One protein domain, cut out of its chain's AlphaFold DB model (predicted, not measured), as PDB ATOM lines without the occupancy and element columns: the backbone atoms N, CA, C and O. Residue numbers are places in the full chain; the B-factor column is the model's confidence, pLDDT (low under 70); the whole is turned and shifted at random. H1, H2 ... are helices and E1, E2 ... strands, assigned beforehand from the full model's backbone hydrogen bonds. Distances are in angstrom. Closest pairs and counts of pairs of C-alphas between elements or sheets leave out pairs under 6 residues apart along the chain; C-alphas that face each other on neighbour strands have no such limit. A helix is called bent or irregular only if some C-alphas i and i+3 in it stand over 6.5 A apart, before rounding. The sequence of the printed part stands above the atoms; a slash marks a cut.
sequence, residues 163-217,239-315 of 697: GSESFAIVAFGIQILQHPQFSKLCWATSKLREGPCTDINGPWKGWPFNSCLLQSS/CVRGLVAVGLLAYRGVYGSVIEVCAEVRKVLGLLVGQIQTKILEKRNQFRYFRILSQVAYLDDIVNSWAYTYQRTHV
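What this domain is: This is residues 163 to 217 and 239 to 315 of the 697 residues of the protein "p-loop containing nucleoside triphosphate hydrolase superfamily protein" of Zea mays (UniProt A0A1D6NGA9). A long hairpin of two helices, H4 and H5, is covered on one side by three shorter helices: H1 and H3 pack together, and H2 crosses both arms of the hairpin. A tiny two-stranded ribbon, E1 and E2, sits beyond H3 on the side away from the hairpin. The printed part has 132 residues with five named helices and two named strands, in the order H1, H2, E1, E2, H3, H4, H5; the class is mostly helix, and the sheet E1 - E2 is antiparallel. The whole is compact, with a radius of gyration of the C-alphas of 15.1 A and spans of 49 by 39 by 23 A.

How they stand to each other: H1, residues 164 to 178, touches H3, residues 243 to 251, opposite ways at a steep tilt of 38 degrees; their closest C-alphas, of Gly 173 and Gly 247, are 3.9 A apart. H1 touches H2, residues 180 to 190, only at the corner, about perpendicular at 85 degrees, closest at the C-alphas of Ile 176 and Phe 182, 6.2 A. With its residues 165 to 169 alone, H1 touches H4, residues 258 to 281, the same way at a shallow tilt of 33 degrees, only just short of steep; the closest C-alphas, of Ile 169 and Val 258, are 6.1 A apart. H2 touches H5, residues 287 to 315, about perpendicular at 78 degrees, closest at the C-alphas of Leu 185 and Ile 292, 6.9 A. E1, residues 197 to 199, and E2, residues 239 to 241, are antiparallel neighbours at 155 degrees, with N 198 and O 240 within hydrogen-bond range at 3.0 A. The closest C-alphas of E1 and H3, of Cys 197 and Ala 245, are 5.2 A apart. H3 and H4 form a helical hairpin at a shallow tilt of 5 degrees, closest at the C-alphas of Leu 243 and Val 265, 6.6 A. H4 and H5 form another, at 19 degrees, closest at the C-alphas of Cys 262 and Val 303, 5.9 A. H3 and H5 are apart. Every O i to N i+4 pair is within hydrogen-bond range in H1 and H3; the counts are 5 of 7 in H2, 19 of 20 in H4 and 23 of 25 in H5.

Where its parts are: H1 begins at C-alpha 164, (145.461, 190.349, 142.716), and is 21.0 A long. H2 measures 15.4 A, E1 7.2 A, E2 6.8 A and H3 12.0 A. H4 measures 34.5 A. H5, 42.3 A, ends at C-alpha 315, (154.902, 185.520, 152.354). H2 and H5 are irregular: C-alphas 181 and 184 are 7.1 A apart, and 288 and 291 7.4 A.

The domain as a whole: The C-alphas farthest apart, of Gly 163 and Lys 283, are 49.1 A apart. Residues 218 to 238 are not printed; C-alphas 217 and 239 are 6.4 A apart across this cut, which lies in the link from E1 to E2. No link printed whole is long. Mean pLDDT of the printed part is 75.5, and 40 residues are under 70, among them 201 to 217 and 306 to 315.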
ATOM      1  N   GLY A 163     145.529 195.228 142.972       55.66
ATOM      2  CA  GLY A 163     146.005 194.039 143.688       55.66
ATOM      3  C   GLY A 163     145.279 192.769 143.247       55.66
ATOM      4  O   GLY A 163     144.061 192.784 143.083       55.66
ATOM      5  N   SER A 164     146.016 191.669 143.068       66.56
ATOM      6  CA  SER A 164     145.461 190.349 142.716       66.56
ATOM      7  C   SER A 164     144.471 189.836 143.767       66.56
ATOM      8  O   SER A 164     143.418 189.309 143.419       66.56
ATOM      9  N   GLU A 165     144.770 190.059 145.046       69.56
ATOM     10  CA  GLU A 165     143.917 189.684 146.180       69.56
ATOM     11  C   GLU A 165     142.527 190.329 146.096       69.56
ATOM     12  O   GLU A 165     141.516 189.659 146.280       69.56
ATOM     13  N   SER A 166     142.447 191.614 145.745       75.81
ATOM     14  CA  SER A 166     141.168 192.319 145.627       75.81
ATOM     15  C   SER A 166     140.329 191.827 144.440       75.81
ATOM     16  O   SER A 166     139.108 191.745 144.557       75.81
ATOM     17  N   PHE A 167     140.957 191.425 143.327       79.25
ATOM     18  CA  PHE A 167     140.249 190.725 142.246       79.25
ATOM     19  C   PHE A 167     139.731 189.353 142.701       79.25
ATOM     20  O   PHE A 167     138.602 188.998 142.368       79.25
ATOM     21  N   ALA A 168     140.501 188.612 143.504       78.50
ATOM     22  CA  ALA A 168     140.066 187.333 144.064       78.50
ATOM     23  C   ALA A 168     138.873 187.481 145.026       78.50
ATOM     24  O   ALA A 168     137.928 186.700 144.940       78.50
ATOM     25  N   ILE A 169     138.869 188.512 145.880       83.62
ATOM     26  CA  ILE A 169     137.740 188.859 146.766       83.62
ATOM     27  C   ILE A 169     136.467 189.130 145.945       83.62
ATOM     28  O   ILE A 169     135.408 188.570 146.236       83.62
ATOM     29  N   VAL A 170     136.567 189.937 144.885       83.88
ATOM     30  CA  VAL A 170     135.428 190.251 144.005       83.88
ATOM     31  C   VAL A 170     134.942 189.002 143.254       83.88
ATOM     32  O   VAL A 170     133.738 188.744 143.219       83.88
ATOM     33  N   ALA A 171     135.856 188.189 142.711       81.56
ATOM     34  CA  ALA A 171     135.526 186.944 142.013       81.56
ATOM     35  C   ALA A 171     134.845 185.916 142.934       81.56
ATOM     36  O   ALA A 171     133.842 185.314 142.550       81.56
ATOM     37  N   PHE A 172     135.322 185.770 144.172       83.44
ATOM     38  CA  PHE A 172     134.667 184.972 145.209       83.44
ATOM     39  C   PHE A 172     133.231 185.448 145.486       83.44
ATOM     40  O   PHE A 172     132.304 184.636 145.550       83.44
ATOM     41  N   GLY A 173     133.028 186.766 145.610       84.62
ATOM     42  CA  GLY A 173     131.703 187.347 145.830       84.62
ATOM     43  C   GLY A 173     130.719 186.993 144.713       84.62
ATOM     44  O   GLY A 173     129.582 186.604 144.983       84.62
ATOM     45  N   ILE A 174     131.186 187.035 143.461       81.56
ATOM     46  CA  ILE A 174     130.424 186.602 142.282       81.56
ATOM     47  C   ILE A 174     130.113 185.098 142.356       81.56
ATOM     48  O   ILE A 174     128.956 184.715 142.176       81.56
ATOM     49  N   GLN A 175     131.095 184.249 142.681       81.81
ATOM     50  CA  GLN A 175     130.902 182.795 142.780       81.81
ATOM     51  C   GLN A 175     129.833 182.409 143.817       81.81
ATOM     52  O   GLN A 175     128.945 181.622 143.492       81.81
ATOM     53  N   ILE A 176     129.843 182.990 145.024       83.00
ATOM     54  CA  ILE A 176     128.798 182.719 146.035       83.00
ATOM     55  C   ILE A 176     127.405 183.176 145.576       83.00
ATOM     56  O   ILE A 176     126.409 182.505 145.859       83.00
ATOM     57  N   LEU A 177     127.312 184.313 144.880       82.25
ATOM     58  CA  LEU A 177     126.029 184.896 144.480       82.25
ATOM     59  C   LEU A 177     125.424 184.267 143.215       82.25
ATOM     60  O   LEU A 177     124.199 184.306 143.048       82.25
ATOM     61  N   GLN A 178     126.252 183.700 142.332       76.88
ATOM     62  CA  GLN A 178     125.816 183.120 141.056       76.88
ATOM     63  C   GLN A 178     125.766 181.586 141.055       76.88
ATOM     64  O   GLN A 178     124.834 181.028 140.478       76.88
ATOM     65  N   HIS A 179     126.718 180.888 141.687       72.12
ATOM     66  CA  HIS A 179     126.891 179.446 141.486       72.12
ATOM     67  C   HIS A 179     125.741 178.624 142.112       72.12
ATOM     68  O   HIS A 179     125.556 178.653 143.335       72.12
ATOM     69  N   PRO A 180     124.997 177.809 141.326       65.12
ATOM     70  CA  PRO A 180     123.804 177.115 141.821       65.12
ATOM     71  C   PRO A 180     124.019 176.198 143.032       65.12
ATOM     72  O   PRO A 180     123.094 176.026 143.824       65.12
ATOM     73  N   GLN A 181     125.225 175.653 143.232       68.25
ATOM     74  CA  GLN A 181     125.529 174.785 144.376       68.25
ATOM     75  C   GLN A 181     125.369 175.497 145.727       68.25
ATOM     76  O   GLN A 181     124.890 174.890 146.686       68.25
ATOM     77  N   PHE A 182     125.679 176.795 145.792       77.44
ATOM     78  CA  PHE A 182     125.554 177.586 147.014       77.44
ATOM     79  C   PHE A 182     124.152 178.178 147.206       77.44
ATOM     80  O   PHE A 182     123.838 178.605 148.311       77.44
ATOM     81  N   SER A 183     123.266 178.145 146.200       75.25
ATOM     82  CA  SER A 183     121.919 178.749 146.266       75.25
ATOM     83  C   SER A 183     121.110 178.326 147.506       75.25
ATOM     84  O   SER A 183     120.598 179.177 148.234       75.25
ATOM     85  N   LYS A 184     121.066 177.019 147.809       74.75
ATOM     86  CA  LYS A 184     120.390 176.449 148.990       74.75
ATOM     87  C   LYS A 184     121.009 176.934 150.307       74.75
ATOM     88  O   LYS A 184     120.281 177.197 151.262       74.75
ATOM     89  N   LEU A 185     122.334 177.078 150.352       81.88
ATOM     90  CA  LEU A 185     123.080 177.536 151.525       81.88
ATOM     91  C   LEU A 185     122.925 179.057 151.726       81.88
ATOM     92  O   LEU A 185     122.700 179.518 152.843       81.88
ATOM     93  N   CYS A 186     122.932 179.838 150.647       83.75
ATOM     94  CA  CYS A 186     122.632 181.270 150.645       83.75
ATOM     95  C   CYS A 186     121.183 181.553 151.086       83.75
ATOM     96  O   CYS A 186     120.960 182.445 151.902       83.75
ATOM     97  N   TRP A 187     120.207 180.756 150.637       80.19
ATOM     98  CA  TRP A 187     118.807 180.845 151.081       80.19
ATOM     99  C   TRP A 187     118.602 180.403 152.539       80.19
ATOM    100  O   TRP A 187     117.791 180.981 153.258       80.19
ATOM    101  N   ALA A 188     119.338 179.392 153.009       80.94
ATOM    102  CA  ALA A 188     119.283 178.989 154.413       80.94
ATOM    103  C   ALA A 188     119.926 180.038 155.337       80.94
ATOM    104  O   ALA A 188     119.401 180.323 156.412       80.94
ATOM    105  N   THR A 189     121.040 180.641 154.907       86.81
ATOM    106  CA  THR A 189     121.772 181.646 155.692       86.81
ATOM    107  C   THR A 189     121.138 183.038 155.648       86.81
ATOM    108  O   THR A 189     121.296 183.793 156.603       86.81
ATOM    109  N   SER A 190     120.354 183.383 154.620       83.19
ATOM    110  CA  SER A 190     119.586 184.639 154.606       83.19
ATOM    111  C   SER A 190     118.467 184.675 155.658       83.19
ATOM    112  O   SER A 190     118.094 185.754 156.116       83.19
ATOM    113  N   LYS A 191     117.990 183.503 156.110       81.75
ATOM    114  CA  LYS A 191     117.008 183.357 157.202       81.75
ATOM    115  C   LYS A 191     117.628 183.468 158.614       81.75
ATOM    116  O   LYS A 191     116.899 183.384 159.605       81.75
ATOM    117  N   LEU A 192     118.944 183.695 158.738       82.06
ATOM    118  CA  LEU A 192     119.602 183.973 160.022       82.06
ATOM    119  C   LEU A 192     119.249 185.383 160.534       82.06
ATOM    120  O   LEU A 192     119.334 186.377 159.811       82.06
ATOM    121  N   ARG A 193     118.879 185.485 161.818       81.00
ATOM    122  CA  ARG A 193     118.611 186.775 162.488       81.00
ATOM    123  C   ARG A 193     119.893 187.553 162.810       81.00
ATOM    124  O   ARG A 193     119.862 188.779 162.910       81.00
ATOM    125  N   GLU A 194     121.006 186.841 162.913       79.00
ATOM    126  CA  GLU A 194     122.337 187.325 163.284       79.00
ATOM    127  C   GLU A 194     123.336 187.128 162.135       79.00
ATOM    128  O   GLU A 194     123.044 186.444 161.152       79.00
ATOM    129  N   GLY A 195     124.522 187.727 162.266       82.56
ATOM    130  CA  GLY A 195     125.568 187.709 161.241       82.56
ATOM    131  C   GLY A 195     125.454 188.847 160.211       82.56
ATOM    132  O   GLY A 195     124.635 189.754 160.378       82.56
ATOM    133  N   PRO A 196     126.301 188.824 159.164       84.81
ATOM    134  CA  PRO A 196     126.343 189.806 158.083       84.81
ATOM    135  C   PRO A 196     124.984 190.210 157.524       84.81
ATOM    136  O   PRO A 196     124.165 189.365 157.151       84.81
ATOM    137  N   CYS A 197     124.796 191.520 157.380       84.12
ATOM    138  CA  CYS A 197     123.682 192.118 156.665       84.12
ATOM    139  C   CYS A 197     124.151 193.351 155.880       84.12
ATOM    140  O   CYS A 197     125.006 194.101 156.354       84.12
ATOM    141  N   THR A 198     123.596 193.586 154.692       83.69
ATOM    142  CA  THR A 198     123.883 194.803 153.915       83.69
ATOM    143  C   THR A 198     122.668 195.232 153.097       83.69
ATOM    144  O   THR A 198     121.817 194.413 152.747       83.69
ATOM    145  N   ASP A 199     122.562 196.530 152.830       79.88
ATOM    146  CA  ASP A 199     121.535 197.108 151.967       79.88
ATOM    147  C   ASP A 199     121.846 196.780 150.496       79.88
ATOM    148  O   ASP A 199     123.000 196.864 150.064       79.88
ATOM    149  N   ILE A 200     120.830 196.399 149.724       74.00
ATOM    150  CA  ILE A 200     120.917 196.134 148.280       74.00
ATOM    151  C   ILE A 200     121.162 197.425 147.485       74.00
ATOM    152  O   ILE A 200     121.780 197.365 146.418       74.00
ATOM    153  N   ASN A 201     120.754 198.582 148.020       66.38
ATOM    154  CA  ASN A 201     120.903 199.893 147.387       66.38
ATOM    155  C   ASN A 201     122.326 200.125 146.836       66.38
ATOM    156  O   ASN A 201     123.335 199.918 147.516       66.38
ATOM    157  N   GLY A 202     122.416 200.521 145.567       61.56
ATOM    158  CA  GLY A 202     123.673 200.662 144.831       61.56
ATOM    159  C   GLY A 202     123.438 200.982 143.349       61.56
ATOM    160  O   GLY A 202     122.291 200.993 142.909       61.56
ATOM    161  N   PRO A 203     124.500 201.234 142.563       54.88
ATOM    162  CA  PRO A 203     124.413 201.752 141.189       54.88
ATOM    163  C   PRO A 203     123.996 200.705 140.132       54.88
ATOM    164  O   PRO A 203     124.309 200.844 138.950       54.88
ATOM    165  N   TRP A 204     123.315 199.635 140.539       60.69
ATOM    166  CA  TRP A 204     123.001 198.489 139.690       60.69
ATOM    167  C   TRP A 204     121.730 198.745 138.870       60.69
ATOM    168  O   TRP A 204     120.644 198.910 139.429       60.69
ATOM    169  N   LYS A 205     121.832 198.735 137.535       45.00
ATOM    170  CA  LYS A 205     120.664 198.744 136.633       45.00
ATOM    171  C   LYS A 205     120.003 197.355 136.609       45.00
ATOM    172  O   LYS A 205     120.098 196.629 135.626       45.00
ATOM    173  N   GLY A 206     119.354 196.999 137.717       58.28
ATOM    174  CA  GLY A 206     118.840 195.655 137.995       58.28
ATOM    175  C   GLY A 206     119.771 194.850 138.910       58.28
ATOM    176  O   GLY A 206     120.954 195.151 139.033       58.28
ATOM    177  N   TRP A 207     119.223 193.836 139.584       64.81
ATOM    178  CA  TRP A 207     119.965 192.925 140.467       64.81
ATOM    179  C   TRP A 207     120.627 191.817 139.622       64.81
ATOM    180  O   TRP A 207     119.897 191.004 139.058       64.81
ATOM    181  N   PRO A 208     121.971 191.756 139.508       57.53
ATOM    182  CA  PRO A 208     122.673 190.873 138.563       57.53
ATOM    183  C   PRO A 208     122.970 189.473 139.140       57.53
ATOM    184  O   PRO A 208     123.851 188.757 138.664       57.53
ATOM    185  N   PHE A 209     122.265 189.101 140.208       66.88
ATOM    186  CA  PHE A 209     122.457 187.869 140.966       66.88
ATOM    187  C   PHE A 209     121.128 187.123 141.092       66.88
ATOM    188  O   PHE A 209     120.075 187.629 140.707       66.88
ATOM    189  N   ASN A 210     121.155 185.919 141.662       60.84
ATOM    190  CA  ASN A 210     119.944 185.126 141.848       60.84
ATOM    191  C   ASN A 210     118.877 185.921 142.637       60.84
ATOM    192  O   ASN A 210     119.118 186.388 143.755       60.84
ATOM    193  N   SER A 211     117.690 186.110 142.050       55.09
ATOM    194  CA  SER A 211     116.616 186.939 142.627       55.09
ATOM    195  C   SER A 211     115.996 186.318 143.888       55.09
ATOM    196  O   SER A 211     115.472 187.033 144.739       55.09
ATOM    197  N   CYS A 212     116.142 185.000 144.059       51.00
ATOM    198  CA  CYS A 212     115.747 184.239 145.247       51.00
ATOM    199  C   CYS A 212     116.505 184.627 146.533       51.00
ATOM    200  O   CYS A 212     116.092 184.250 147.630       51.00
ATOM    201  N   LEU A 213     117.599 185.384 146.406       57.84
ATOM    202  CA  LEU A 213     118.412 185.873 147.520       57.84
ATOM    203  C   LEU A 213     117.849 187.165 148.151       57.84
ATOM    204  O   LEU A 213     118.305 187.589 149.214       57.84
ATOM    205  N   LEU A 214     116.852 187.786 147.509       57.59
ATOM    206  CA  LEU A 214     116.198 189.022 147.936       57.59
ATOM    207  C   LEU A 214     115.039 188.730 148.907       57.59
ATOM    208  O   LEU A 214     113.911 188.496 148.471       57.59
ATOM    209  N   GLN A 215     115.272 188.801 150.224       51.72
ATOM    210  CA  GLN A 215     114.176 188.820 151.204       51.72
ATOM    211  C   GLN A 215     113.953 190.231 151.762       51.72
ATOM    212  O   GLN A 215     114.801 190.786 152.458       51.72
ATOM    213  N   SER A 216     112.763 190.787 151.515       41.59
ATOM    214  CA  SER A 216     112.309 192.074 152.058       41.59
ATOM    215  C   SER A 216     112.027 191.990 153.561       41.59
ATOM    216  O   SER A 216     110.874 191.948 153.997       41.59
ATOM    217  N   SER A 217     113.093 191.957 154.361       38.22
ATOM    218  CA  SER A 217     113.038 191.936 155.823       38.22
ATOM    219  C   SER A 217     112.467 193.252 156.375       38.22
ATOM    220  O   SER A 217     113.181 194.201 156.684       38.22
ATOM    221  N   CYS A 239     117.252 194.618 152.593       74.88
ATOM    222  CA  CYS A 239     118.487 194.175 153.234       74.88
ATOM    223  C   CYS A 239     118.677 192.660 153.093       74.88
ATOM    224  O   CYS A 239     117.824 191.882 153.529       74.88
ATOM    225  N   VAL A 240     119.811 192.252 152.512       82.56
ATOM    226  CA  VAL A 240     120.248 190.846 152.432       82.56
ATOM    227  C   VAL A 240     121.051 190.445 153.664       82.56
ATOM    228  O   VAL A 240     121.633 191.294 154.341       82.56
ATOM    229  N   ARG A 241     121.092 189.138 153.945       85.62
ATOM    230  CA  ARG A 241     121.710 188.533 155.136       85.62
ATOM    231  C   ARG A 241     122.503 187.271 154.795       85.62
ATOM    232  O   ARG A 241     122.318 186.693 153.723       85.62
ATOM    233  N   GLY A 242     123.369 186.837 155.708       89.50
ATOM    234  CA  GLY A 242     124.124 185.588 155.573       89.50
ATOM    235  C   GLY A 242     125.144 185.635 154.431       89.50
ATOM    236  O   GLY A 242     125.731 186.687 154.167       89.50
ATOM    237  N   LEU A 243     125.335 184.518 153.718       89.06
ATOM    238  CA  LEU A 243     126.314 184.440 152.621       89.06
ATOM    239  C   LEU A 243     126.005 185.422 151.482       89.06
ATOM    240  O   LEU A 243     126.925 185.892 150.821       89.06
ATOM    241  N   VAL A 244     124.736 185.800 151.295       87.94
ATOM    242  CA  VAL A 244     124.330 186.825 150.319       87.94
ATOM    243  C   VAL A 244     124.933 188.186 150.666       87.94
ATOM    244  O   VAL A 244     125.410 188.901 149.786       87.94
ATOM    245  N   ALA A 245     124.942 188.546 151.953       89.00
ATOM    246  CA  ALA A 245     125.538 189.796 152.404       89.00
ATOM    247  C   ALA A 245     127.066 189.766 152.267       89.00
ATOM    248  O   ALA A 245     127.637 190.732 151.767       89.00
ATOM    249  N   VAL A 246     127.712 188.651 152.629       90.00
ATOM    250  CA  VAL A 246     129.166 188.471 152.454       90.00
ATOM    251  C   VAL A 246     129.551 188.555 150.975       90.00
ATOM    252  O   VAL A 246     130.425 189.338 150.614       90.00
ATOM    253  N   GLY A 247     128.853 187.833 150.093       88.94
ATOM    254  CA  GLY A 247     129.106 187.870 148.652       88.94
ATOM    255  C   GLY A 247     128.930 189.268 148.049       88.94
ATOM    256  O   GLY A 247     129.759 189.698 147.249       88.94
ATOM    257  N   LEU A 248     127.909 190.022 148.478       86.69
ATOM    258  CA  LEU A 248     127.661 191.378 147.975       86.69
ATOM    259  C   LEU A 248     128.677 192.403 148.511       86.69
ATOM    260  O   LEU A 248     129.053 193.319 147.781       86.69
ATOM    261  N   LEU A 249     129.150 192.252 149.752       87.44
ATOM    262  CA  LEU A 249     130.225 193.079 150.318       87.44
ATOM    263  C   LEU A 249     131.579 192.782 149.650       87.44
ATOM    264  O   LEU A 249     132.320 193.715 149.337       87.44
ATOM    265  N   ALA A 250     131.862 191.512 149.353       88.12
ATOM    266  CA  ALA A 250     133.047 191.092 148.608       88.12
ATOM    267  C   ALA A 250     133.026 191.603 147.159       88.12
ATOM    268  O   ALA A 250     133.992 192.217 146.711       88.12
ATOM    269  N   TYR A 251     131.894 191.473 146.458       85.50
ATOM    270  CA  TYR A 251     131.707 192.025 145.111       85.50
ATOM    271  C   TYR A 251     131.824 193.561 145.065       85.50
ATOM    272  O   TYR A 251     132.378 194.114 144.119       85.50
ATOM    273  N   ARG A 252     131.367 194.261 146.113       83.88
ATOM    274  CA  ARG A 252     131.557 195.715 146.283       83.88
ATOM    275  C   ARG A 252     132.996 196.122 146.641       83.88
ATOM    276  O   ARG A 252     133.254 197.320 146.737       83.88
ATOM    277  N   GLY A 253     133.910 195.175 146.869       81.44
ATOM    278  CA  GLY A 253     135.288 195.456 147.287       81.44
ATOM    279  C   GLY A 253     135.396 196.077 148.685       81.44
ATOM    280  O   GLY A 253     136.285 196.892 148.916       81.44
ATOM    281  N   VAL A 254     134.469 195.751 149.598       85.75
ATOM    282  CA  VAL A 254     134.453 196.306 150.968       85.75
ATOM    283  C   VAL A 254     135.519 195.662 151.856       85.75
ATOM    284  O   VAL A 254     136.108 196.348 152.684       85.75
ATOM    285  N   TYR A 255     135.770 194.363 151.679       87.12
ATOM    286  CA  TYR A 255     136.781 193.628 152.438       87.12
ATOM    287  C   TYR A 255     138.192 193.942 151.927       87.12
ATOM    288  O   TYR A 255     138.450 193.900 150.722       87.12
ATOM    289  N   GLY A 256     139.110 194.227 152.851       79.25
ATOM    290  CA  GLY A 256     140.497 194.588 152.560       79.25
ATOM    291  C   GLY A 256     141.444 193.397 152.400       79.25
ATOM    292  O   GLY A 256     142.563 193.585 151.931       79.25
ATOM    293  N   SER A 257     141.030 192.182 152.777       82.06
ATOM    294  CA  SER A 257     141.842 190.963 152.631       82.06
ATOM    295  C   SER A 257     140.988 189.707 152.456       82.06
ATOM    296  O   SER A 257     139.849 189.652 152.918       82.06
ATOM    297  N   VAL A 258     141.554 188.654 151.853       78.81
ATOM    298  CA  VAL A 258     140.875 187.347 151.739       78.81
ATOM    299  C   VAL A 258     140.572 186.754 153.123       78.81
ATOM    300  O   VAL A 258     139.510 186.176 153.319       78.81
ATOM    301  N   ILE A 259     141.446 186.961 154.114       80.00
ATOM    302  CA  ILE A 259     141.270 186.455 155.489       80.00
ATOM    303  C   ILE A 259     140.005 187.034 156.145       80.00
ATOM    304  O   ILE A 259     139.269 186.307 156.814       80.00
ATOM    305  N   GLU A 260     139.722 188.318 155.921       85.06
ATOM    306  CA  GLU A 260     138.517 189.004 156.410       85.06
ATOM    307  C   GLU A 260     137.236 188.398 155.810       85.06
ATOM    308  O   GLU A 260     136.278 188.114 156.533       85.06
ATOM    309  N   VAL A 261     137.259 188.102 154.505       86.56
ATOM    310  CA  VAL A 261     136.179 187.378 153.817       86.56
ATOM    311  C   VAL A 261     135.977 185.997 154.443       86.56
ATOM    312  O   VAL A 261     134.858 185.648 154.821       86.56
ATOM    313  N   CYS A 262     137.056 185.220 154.597       83.94
ATOM    314  CA  CYS A 262     137.012 183.881 155.186       83.94
ATOM    315  C   CYS A 262     136.407 183.902 156.600       83.94
ATOM    316  O   CYS A 262     135.590 183.044 156.931       83.94
ATOM    317  N   ALA A 263     136.761 184.891 157.428       84.44
ATOM    318  CA  ALA A 263     136.226 185.037 158.779       84.44
ATOM    319  C   ALA A 263     134.703 185.274 158.788       84.44
ATOM    320  O   ALA A 263     133.979 184.576 159.504       84.44
ATOM    321  N   GLU A 264     134.192 186.191 157.961       88.81
ATOM    322  CA  GLU A 264     132.747 186.454 157.885       88.81
ATOM    323  C   GLU A 264     131.964 185.294 157.235       88.81
ATOM    324  O   GLU A 264     130.827 185.040 157.643       88.81
ATOM    325  N   VAL A 265     132.563 184.513 156.321       88.81
ATOM    326  CA  VAL A 265     131.965 183.242 155.860       88.81
ATOM    327  C   VAL A 265     131.843 182.249 157.017       88.81
ATOM    328  O   VAL A 265     130.738 181.783 157.297       88.81
ATOM    329  N   ARG A 266     132.935 181.946 157.734       85.12
ATOM    330  CA  ARG A 266     132.907 180.953 158.829       85.12
ATOM    331  C   ARG A 266     131.954 181.340 159.955       85.12
ATOM    332  O   ARG A 266     131.296 180.474 160.522       85.12
ATOM    333  N   LYS A 267     131.817 182.635 160.236       87.25
ATOM    334  CA  LYS A 267     130.828 183.194 161.170       87.25
ATOM    335  C   LYS A 267     129.387 182.898 160.731       87.25
ATOM    336  O   LYS A 267     128.578 182.472 161.552       87.25
ATOM    337  N   VAL A 268     129.069 183.053 159.442       90.38
ATOM    338  CA  VAL A 268     127.761 182.667 158.878       90.38
ATOM    339  C   VAL A 268     127.536 181.151 158.950       90.38
ATOM    340  O   VAL A 268     126.446 180.715 159.324       90.38
ATOM    341  N   LEU A 269     128.557 180.350 158.629       88.56
ATOM    342  CA  LEU A 269     128.484 178.888 158.701       88.56
ATOM    343  C   LEU A 269     128.278 178.400 160.144       88.56
ATOM    344  O   LEU A 269     127.388 177.590 160.389       88.56
ATOM    345  N   GLY A 270     129.009 178.956 161.113       85.19
ATOM    346  CA  GLY A 270     128.860 178.646 162.538       85.19
ATOM    347  C   GLY A 270     127.472 178.988 163.087       85.19
ATOM    348  O   GLY A 270     126.874 178.169 163.783       85.19
ATOM    349  N   LEU A 271     126.908 180.143 162.712       87.56
ATOM    350  CA  LEU A 271     125.533 180.518 163.071       87.56
ATOM    351  C   LEU A 271     124.490 179.548 162.489       87.56
ATOM    352  O   LEU A 271     123.518 179.208 163.166       87.56
ATOM    353  N   LEU A 272     124.690 179.072 161.255       87.12
ATOM    354  CA  LEU A 272     123.824 178.061 160.646       87.12
ATOM    355  C   LEU A 272     123.954 176.700 161.345       87.12
ATOM    356  O   LEU A 272     122.933 176.078 161.639       87.12
ATOM    357  N   VAL A 273     125.178 176.248 161.631       85.81
ATOM    358  CA  VAL A 273     125.437 174.963 162.299       85.81
ATOM    359  C   VAL A 273     124.885 174.958 163.719       85.81
ATOM    360  O   VAL A 273     124.173 174.019 164.062       85.81
ATOM    361  N   GLY A 274     125.085 176.021 164.505       83.31
ATOM    362  CA  GLY A 274     124.475 176.147 165.833       83.31
ATOM    363  C   GLY A 274     122.944 176.058 165.768       83.31
ATOM    364  O   GLY A 274     122.330 175.261 166.473       83.31
ATOM    365  N   GLN A 275     122.323 176.771 164.821       83.25
ATOM    366  CA  GLN A 275     120.882 176.672 164.569       83.25
ATOM    367  C   GLN A 275     120.401 175.296 164.078       83.25
ATOM    368  O   GLN A 275     119.197 175.030 164.158       83.25
ATOM    369  N   ILE A 276     121.272 174.464 163.510       82.94
ATOM    370  CA  ILE A 276     120.967 173.081 163.122       82.94
ATOM    371  C   ILE A 276     121.136 172.155 164.330       82.94
ATOM    372  O   ILE A 276     120.253 171.344 164.586       82.94
ATOM    373  N   GLN A 277     122.193 172.329 165.125       81.12
ATOM    374  CA  GLN A 277     122.443 171.568 166.352       81.12
ATOM    375  C   GLN A 277     121.300 171.733 167.363       81.12
ATOM    376  O   GLN A 277     120.776 170.725 167.832       81.12
ATOM    377  N   THR A 278     120.809 172.955 167.614       82.81
ATOM    378  CA  THR A 278     119.608 173.163 168.453       82.81
ATOM    379  C   THR A 278     118.403 172.387 167.910       82.81
ATOM    380  O   THR A 278     117.700 171.725 168.665       82.81
ATOM    381  N   LYS A 279     118.198 172.394 166.587       80.25
ATOM    382  CA  LYS A 279     117.083 171.694 165.931       80.25
ATOM    383  C   LYS A 279     117.217 170.167 165.973       80.25
ATOM    384  O   LYS A 279     116.197 169.491 166.002       80.25
ATOM    385  N   ILE A 280     118.433 169.620 166.002       80.06
ATOM    386  CA  ILE A 280     118.677 168.182 166.207       80.06
ATOM    387  C   ILE A 280     118.391 167.807 167.671       80.06
ATOM    388  O   ILE A 280     117.677 166.839 167.925       80.06
ATOM    389  N   LEU A 281     118.847 168.622 168.632       77.56
ATOM    390  CA  LEU A 281     118.562 168.447 170.066       77.56
ATOM    391  C   LEU A 281     117.055 168.539 170.392       77.56
ATOM    392  O   LEU A 281     116.571 167.831 171.270       77.56
ATOM    393  N   GLU A 282     116.283 169.312 169.620       77.69
ATOM    394  CA  GLU A 282     114.805 169.318 169.604       77.69
ATOM    395  C   GLU A 282     114.166 168.021 169.030       77.69
ATOM    396  O   GLU A 282     112.990 168.018 168.664       77.69
ATOM    397  N   LYS A 283     114.914 166.912 168.924       60.09
ATOM    398  CA  LYS A 283     114.489 165.615 168.356       60.09
ATOM    399  C   LYS A 283     113.995 165.673 166.902       60.09
ATOM    400  O   LYS A 283     113.118 164.902 166.509       60.09
ATOM    401  N   ARG A 284     114.551 166.556 166.066       62.53
ATOM    402  CA  ARG A 284     114.288 166.523 164.615       62.53
ATOM    403  C   ARG A 284     115.305 165.609 163.928       62.53
ATOM    404  O   ARG A 284     116.502 165.767 164.149       62.53
ATOM    405  N   ASN A 285     114.822 164.719 163.056       63.53
ATOM    406  CA  ASN A 285     115.622 163.831 162.200       63.53
ATOM    407  C   ASN A 285     116.876 164.544 161.645       63.53
ATOM    408  O   ASN A 285     116.785 165.573 160.966       63.53
ATOM    409  N   GLN A 286     118.047 163.989 161.967       64.88
ATOM    410  CA  GLN A 286     119.360 164.564 161.661       64.88
ATOM    411  C   GLN A 286     119.700 164.468 160.166       64.88
ATOM    412  O   GLN A 286     120.291 165.392 159.602       64.88
ATOM    413  N   PHE A 287     119.248 163.407 159.490       63.34
ATOM    414  CA  PHE A 287     119.470 163.177 158.057       63.34
ATOM    415  C   PHE A 287     118.860 164.285 157.180       63.34
ATOM    416  O   PHE A 287     119.457 164.681 156.177       63.34
ATOM    417  N   ARG A 288     117.748 164.901 157.609       68.06
ATOM    418  CA  ARG A 288     117.150 166.094 156.980       68.06
ATOM    419  C   ARG A 288     118.128 167.272 156.881       68.06
ATOM    420  O   ARG A 288     117.995 168.103 155.977       68.06
ATOM    421  N   TYR A 289     119.096 167.352 157.793       72.19
ATOM    422  CA  TYR A 289     120.129 168.385 157.816       72.19
ATOM    423  C   TYR A 289     121.457 167.939 157.192       72.19
ATOM    424  O   TYR A 289     122.263 168.804 156.857       72.19
ATOM    425  N   PHE A 290     121.663 166.638 156.947       69.25
ATOM    426  CA  PHE A 290     122.921 166.087 156.428       69.25
ATOM    427  C   PHE A 290     123.438 166.864 155.210       69.25
ATOM    428  O   PHE A 290     124.474 167.513 155.287       69.25
ATOM    429  N   ARG A 291     122.651 166.936 154.128       68.44
ATOM    430  CA  ARG A 291     123.060 167.593 152.872       68.44
ATOM    431  C   ARG A 291     123.402 169.081 153.012       68.44
ATOM    432  O   ARG A 291     124.147 169.593 152.185       68.44
ATOM    433  N   ILE A 292     122.846 169.800 153.995       75.62
ATOM    434  CA  ILE A 292     123.236 171.201 154.229       75.62
ATOM    435  C   ILE A 292     124.484 171.300 155.118       75.62
ATOM    436  O   ILE A 292     125.289 172.195 154.896       75.62
ATOM    437  N   LEU A 293     124.710 170.350 156.030       77.88
ATOM    438  CA  LEU A 293     125.975 170.223 156.759       77.88
ATOM    439  C   LEU A 293     127.132 169.826 155.820       77.88
ATOM    440  O   LEU A 293     128.193 170.435 155.899       77.88
ATOM    441  N   SER A 294     126.913 168.933 154.846       75.50
ATOM    442  CA  SER A 294     127.900 168.635 153.790       75.50
ATOM    443  C   SER A 294     128.245 169.882 152.960       75.50
ATOM    444  O   SER A 294     129.406 170.114 152.639       75.50
ATOM    445  N   GLN A 295     127.250 170.725 152.643       76.88
ATOM    446  CA  GLN A 295     127.475 172.004 151.950       76.88
ATOM    447  C   GLN A 295     128.202 173.044 152.818       76.88
ATOM    448  O   GLN A 295     128.916 173.882 152.272       76.88
ATOM    449  N   VAL A 296     128.036 172.997 154.144       81.50
ATOM    450  CA  VAL A 296     128.808 173.815 155.093       81.50
ATOM    451  C   VAL A 296     130.269 173.369 155.117       81.50
ATOM    452  O   VAL A 296     131.138 174.215 154.928       81.50
ATOM    453  N   ALA A 297     130.534 172.072 155.301       77.25
ATOM    454  CA  ALA A 297     131.890 171.521 155.344       77.25
ATOM    455  C   ALA A 297     132.653 171.808 154.040       77.25
ATOM    456  O   ALA A 297     133.715 172.418 154.074       77.25
ATOM    457  N   TYR A 298     132.042 171.511 152.886       79.44
ATOM    458  CA  TYR A 298     132.622 171.798 151.571       79.44
ATOM    459  C   TYR A 298     132.971 173.285 151.377       79.44
ATOM    460  O   TYR A 298     134.040 173.601 150.856       79.44
ATOM    461  N   LEU A 299     132.108 174.217 151.809       81.12
ATOM    462  CA  LEU A 299     132.422 175.644 151.705       81.12
ATOM    463  C   LEU A 299     133.501 176.082 152.711       81.12
ATOM    464  O   LEU A 299     134.325 176.920 152.351       81.12
ATOM    465  N   ASP A 300     133.540 175.521 153.924       81.88
ATOM    466  CA  ASP A 300     134.632 175.774 154.876       81.88
ATOM    467  C   ASP A 300     135.971 175.289 154.302       81.88
ATOM    468  O   ASP A 300     136.922 176.063 154.268       81.88
ATOM    469  N   ASP A 301     136.034 174.081 153.732       77.81
ATOM    470  CA  ASP A 301     137.239 173.518 153.103       77.81
ATOM    471  C   ASP A 301     137.762 174.355 151.931       77.81
ATOM    472  O   ASP A 301     138.964 174.626 151.848       77.81
ATOM    473  N   ILE A 302     136.878 174.823 151.042       75.75
ATOM    474  CA  ILE A 302     137.271 175.733 149.957       75.75
ATOM    475  C   ILE A 302     137.841 177.042 150.537       75.75
ATOM    476  O   ILE A 302     138.897 177.518 150.112       75.75
ATOM    477  N   VAL A 303     137.172 177.613 151.541       76.50
ATOM    478  CA  VAL A 303     137.561 178.873 152.197       76.50
ATOM    479  C   VAL A 303     138.866 178.729 152.997       76.50
ATOM    480  O   VAL A 303     139.676 179.660 153.014       76.50
ATOM    481  N   ASN A 304     139.114 177.557 153.587       72.88
ATOM    482  CA  ASN A 304     140.376 177.158 154.217       72.88
ATOM    483  C   ASN A 304     141.498 177.059 153.166       72.88
ATOM    484  O   ASN A 304     142.557 177.669 153.333       72.88
ATOM    485  N   SER A 305     141.249 176.359 152.055       70.62
ATOM    486  CA  SER A 305     142.195 176.181 150.941       70.62
ATOM    487  C   SER A 305     142.618 177.511 150.302       70.62
ATOM    488  O   SER A 305     143.810 177.746 150.061       70.62
ATOM    489  N   TRP A 306     141.675 178.439 150.109       68.81
ATOM    490  CA  TRP A 306     141.988 179.793 149.651       68.81
ATOM    491  C   TRP A 306     142.782 180.587 150.690       68.81
ATOM    492  O   TRP A 306     143.813 181.155 150.331       68.81
ATOM    493  N   ALA A 307     142.372 180.595 151.966       67.56
ATOM    494  CA  ALA A 307     143.101 181.306 153.022       67.56
ATOM    495  C   ALA A 307     144.582 180.882 153.082       67.56
ATOM    496  O   ALA A 307     145.463 181.742 153.080       67.56
ATOM    497  N   TYR A 308     144.857 179.575 153.032       67.69
ATOM    498  CA  TYR A 308     146.218 179.035 152.949       67.69
ATOM    499  C   TYR A 308     146.959 179.462 151.672       67.69
ATOM    500  O   TYR A 308     148.115 179.887 151.738       67.69
ATOM    501  N   THR A 309     146.309 179.363 150.508       66.00
ATOM    502  CA  THR A 309     146.914 179.723 149.214       66.00
ATOM    503  C   THR A 309     147.350 181.193 149.181       66.00
ATOM    504  O   THR A 309     148.475 181.484 148.771       66.00
ATOM    505  N   TYR A 310     146.510 182.113 149.667       64.50
ATOM    506  CA  TYR A 310     146.833 183.546 149.712       64.50
ATOM    507  C   TYR A 310     147.848 183.905 150.806       64.50
ATOM    508  O   TYR A 310     148.721 184.740 150.573       64.50
ATOM    509  N   GLN A 311     147.821 183.238 151.967       65.00
ATOM    510  CA  GLN A 311     148.884 183.392 152.971       65.00
ATOM    511  C   GLN A 311     150.262 183.029 152.393       65.00
ATOM    512  O   GLN A 311     151.225 183.768 152.599       65.00
ATOM    513  N   ARG A 312     150.353 181.937 151.620       61.84
ATOM    514  CA  ARG A 312     151.603 181.503 150.977       61.84
ATOM    515  C   ARG A 312     152.147 182.550 149.999       61.84
ATOM    516  O   ARG A 312     153.294 182.969 150.140       61.84
ATOM    517  N   THR A 313     151.330 183.026 149.056       56.56
ATOM    518  CA  THR A 313     151.772 184.005 148.041       56.56
ATOM    519  C   THR A 313     152.152 185.367 148.636       56.56
ATOM    520  O   THR A 313     153.065 186.034 148.136       56.56
ATOM    521  N   HIS A 314     151.518 185.774 149.740       52.59
ATOM    522  CA  HIS A 314     151.863 187.013 150.439       52.59
ATOM    523  C   HIS A 314     153.209 186.919 151.195       52.59
ATOM    524  O   HIS A 314     153.949 187.906 151.263       52.59
ATOM    525  N   VAL A 315     153.580 185.743 151.726       50.91
ATOM    526  CA  VAL A 315     154.902 185.520 152.354       50.91
ATOM    527  C   VAL A 315     156.031 185.640 151.326       50.91
ATOM    528  O   VAL A 315     156.972 186.410 151.543       50.91
TER     529      VAL A 315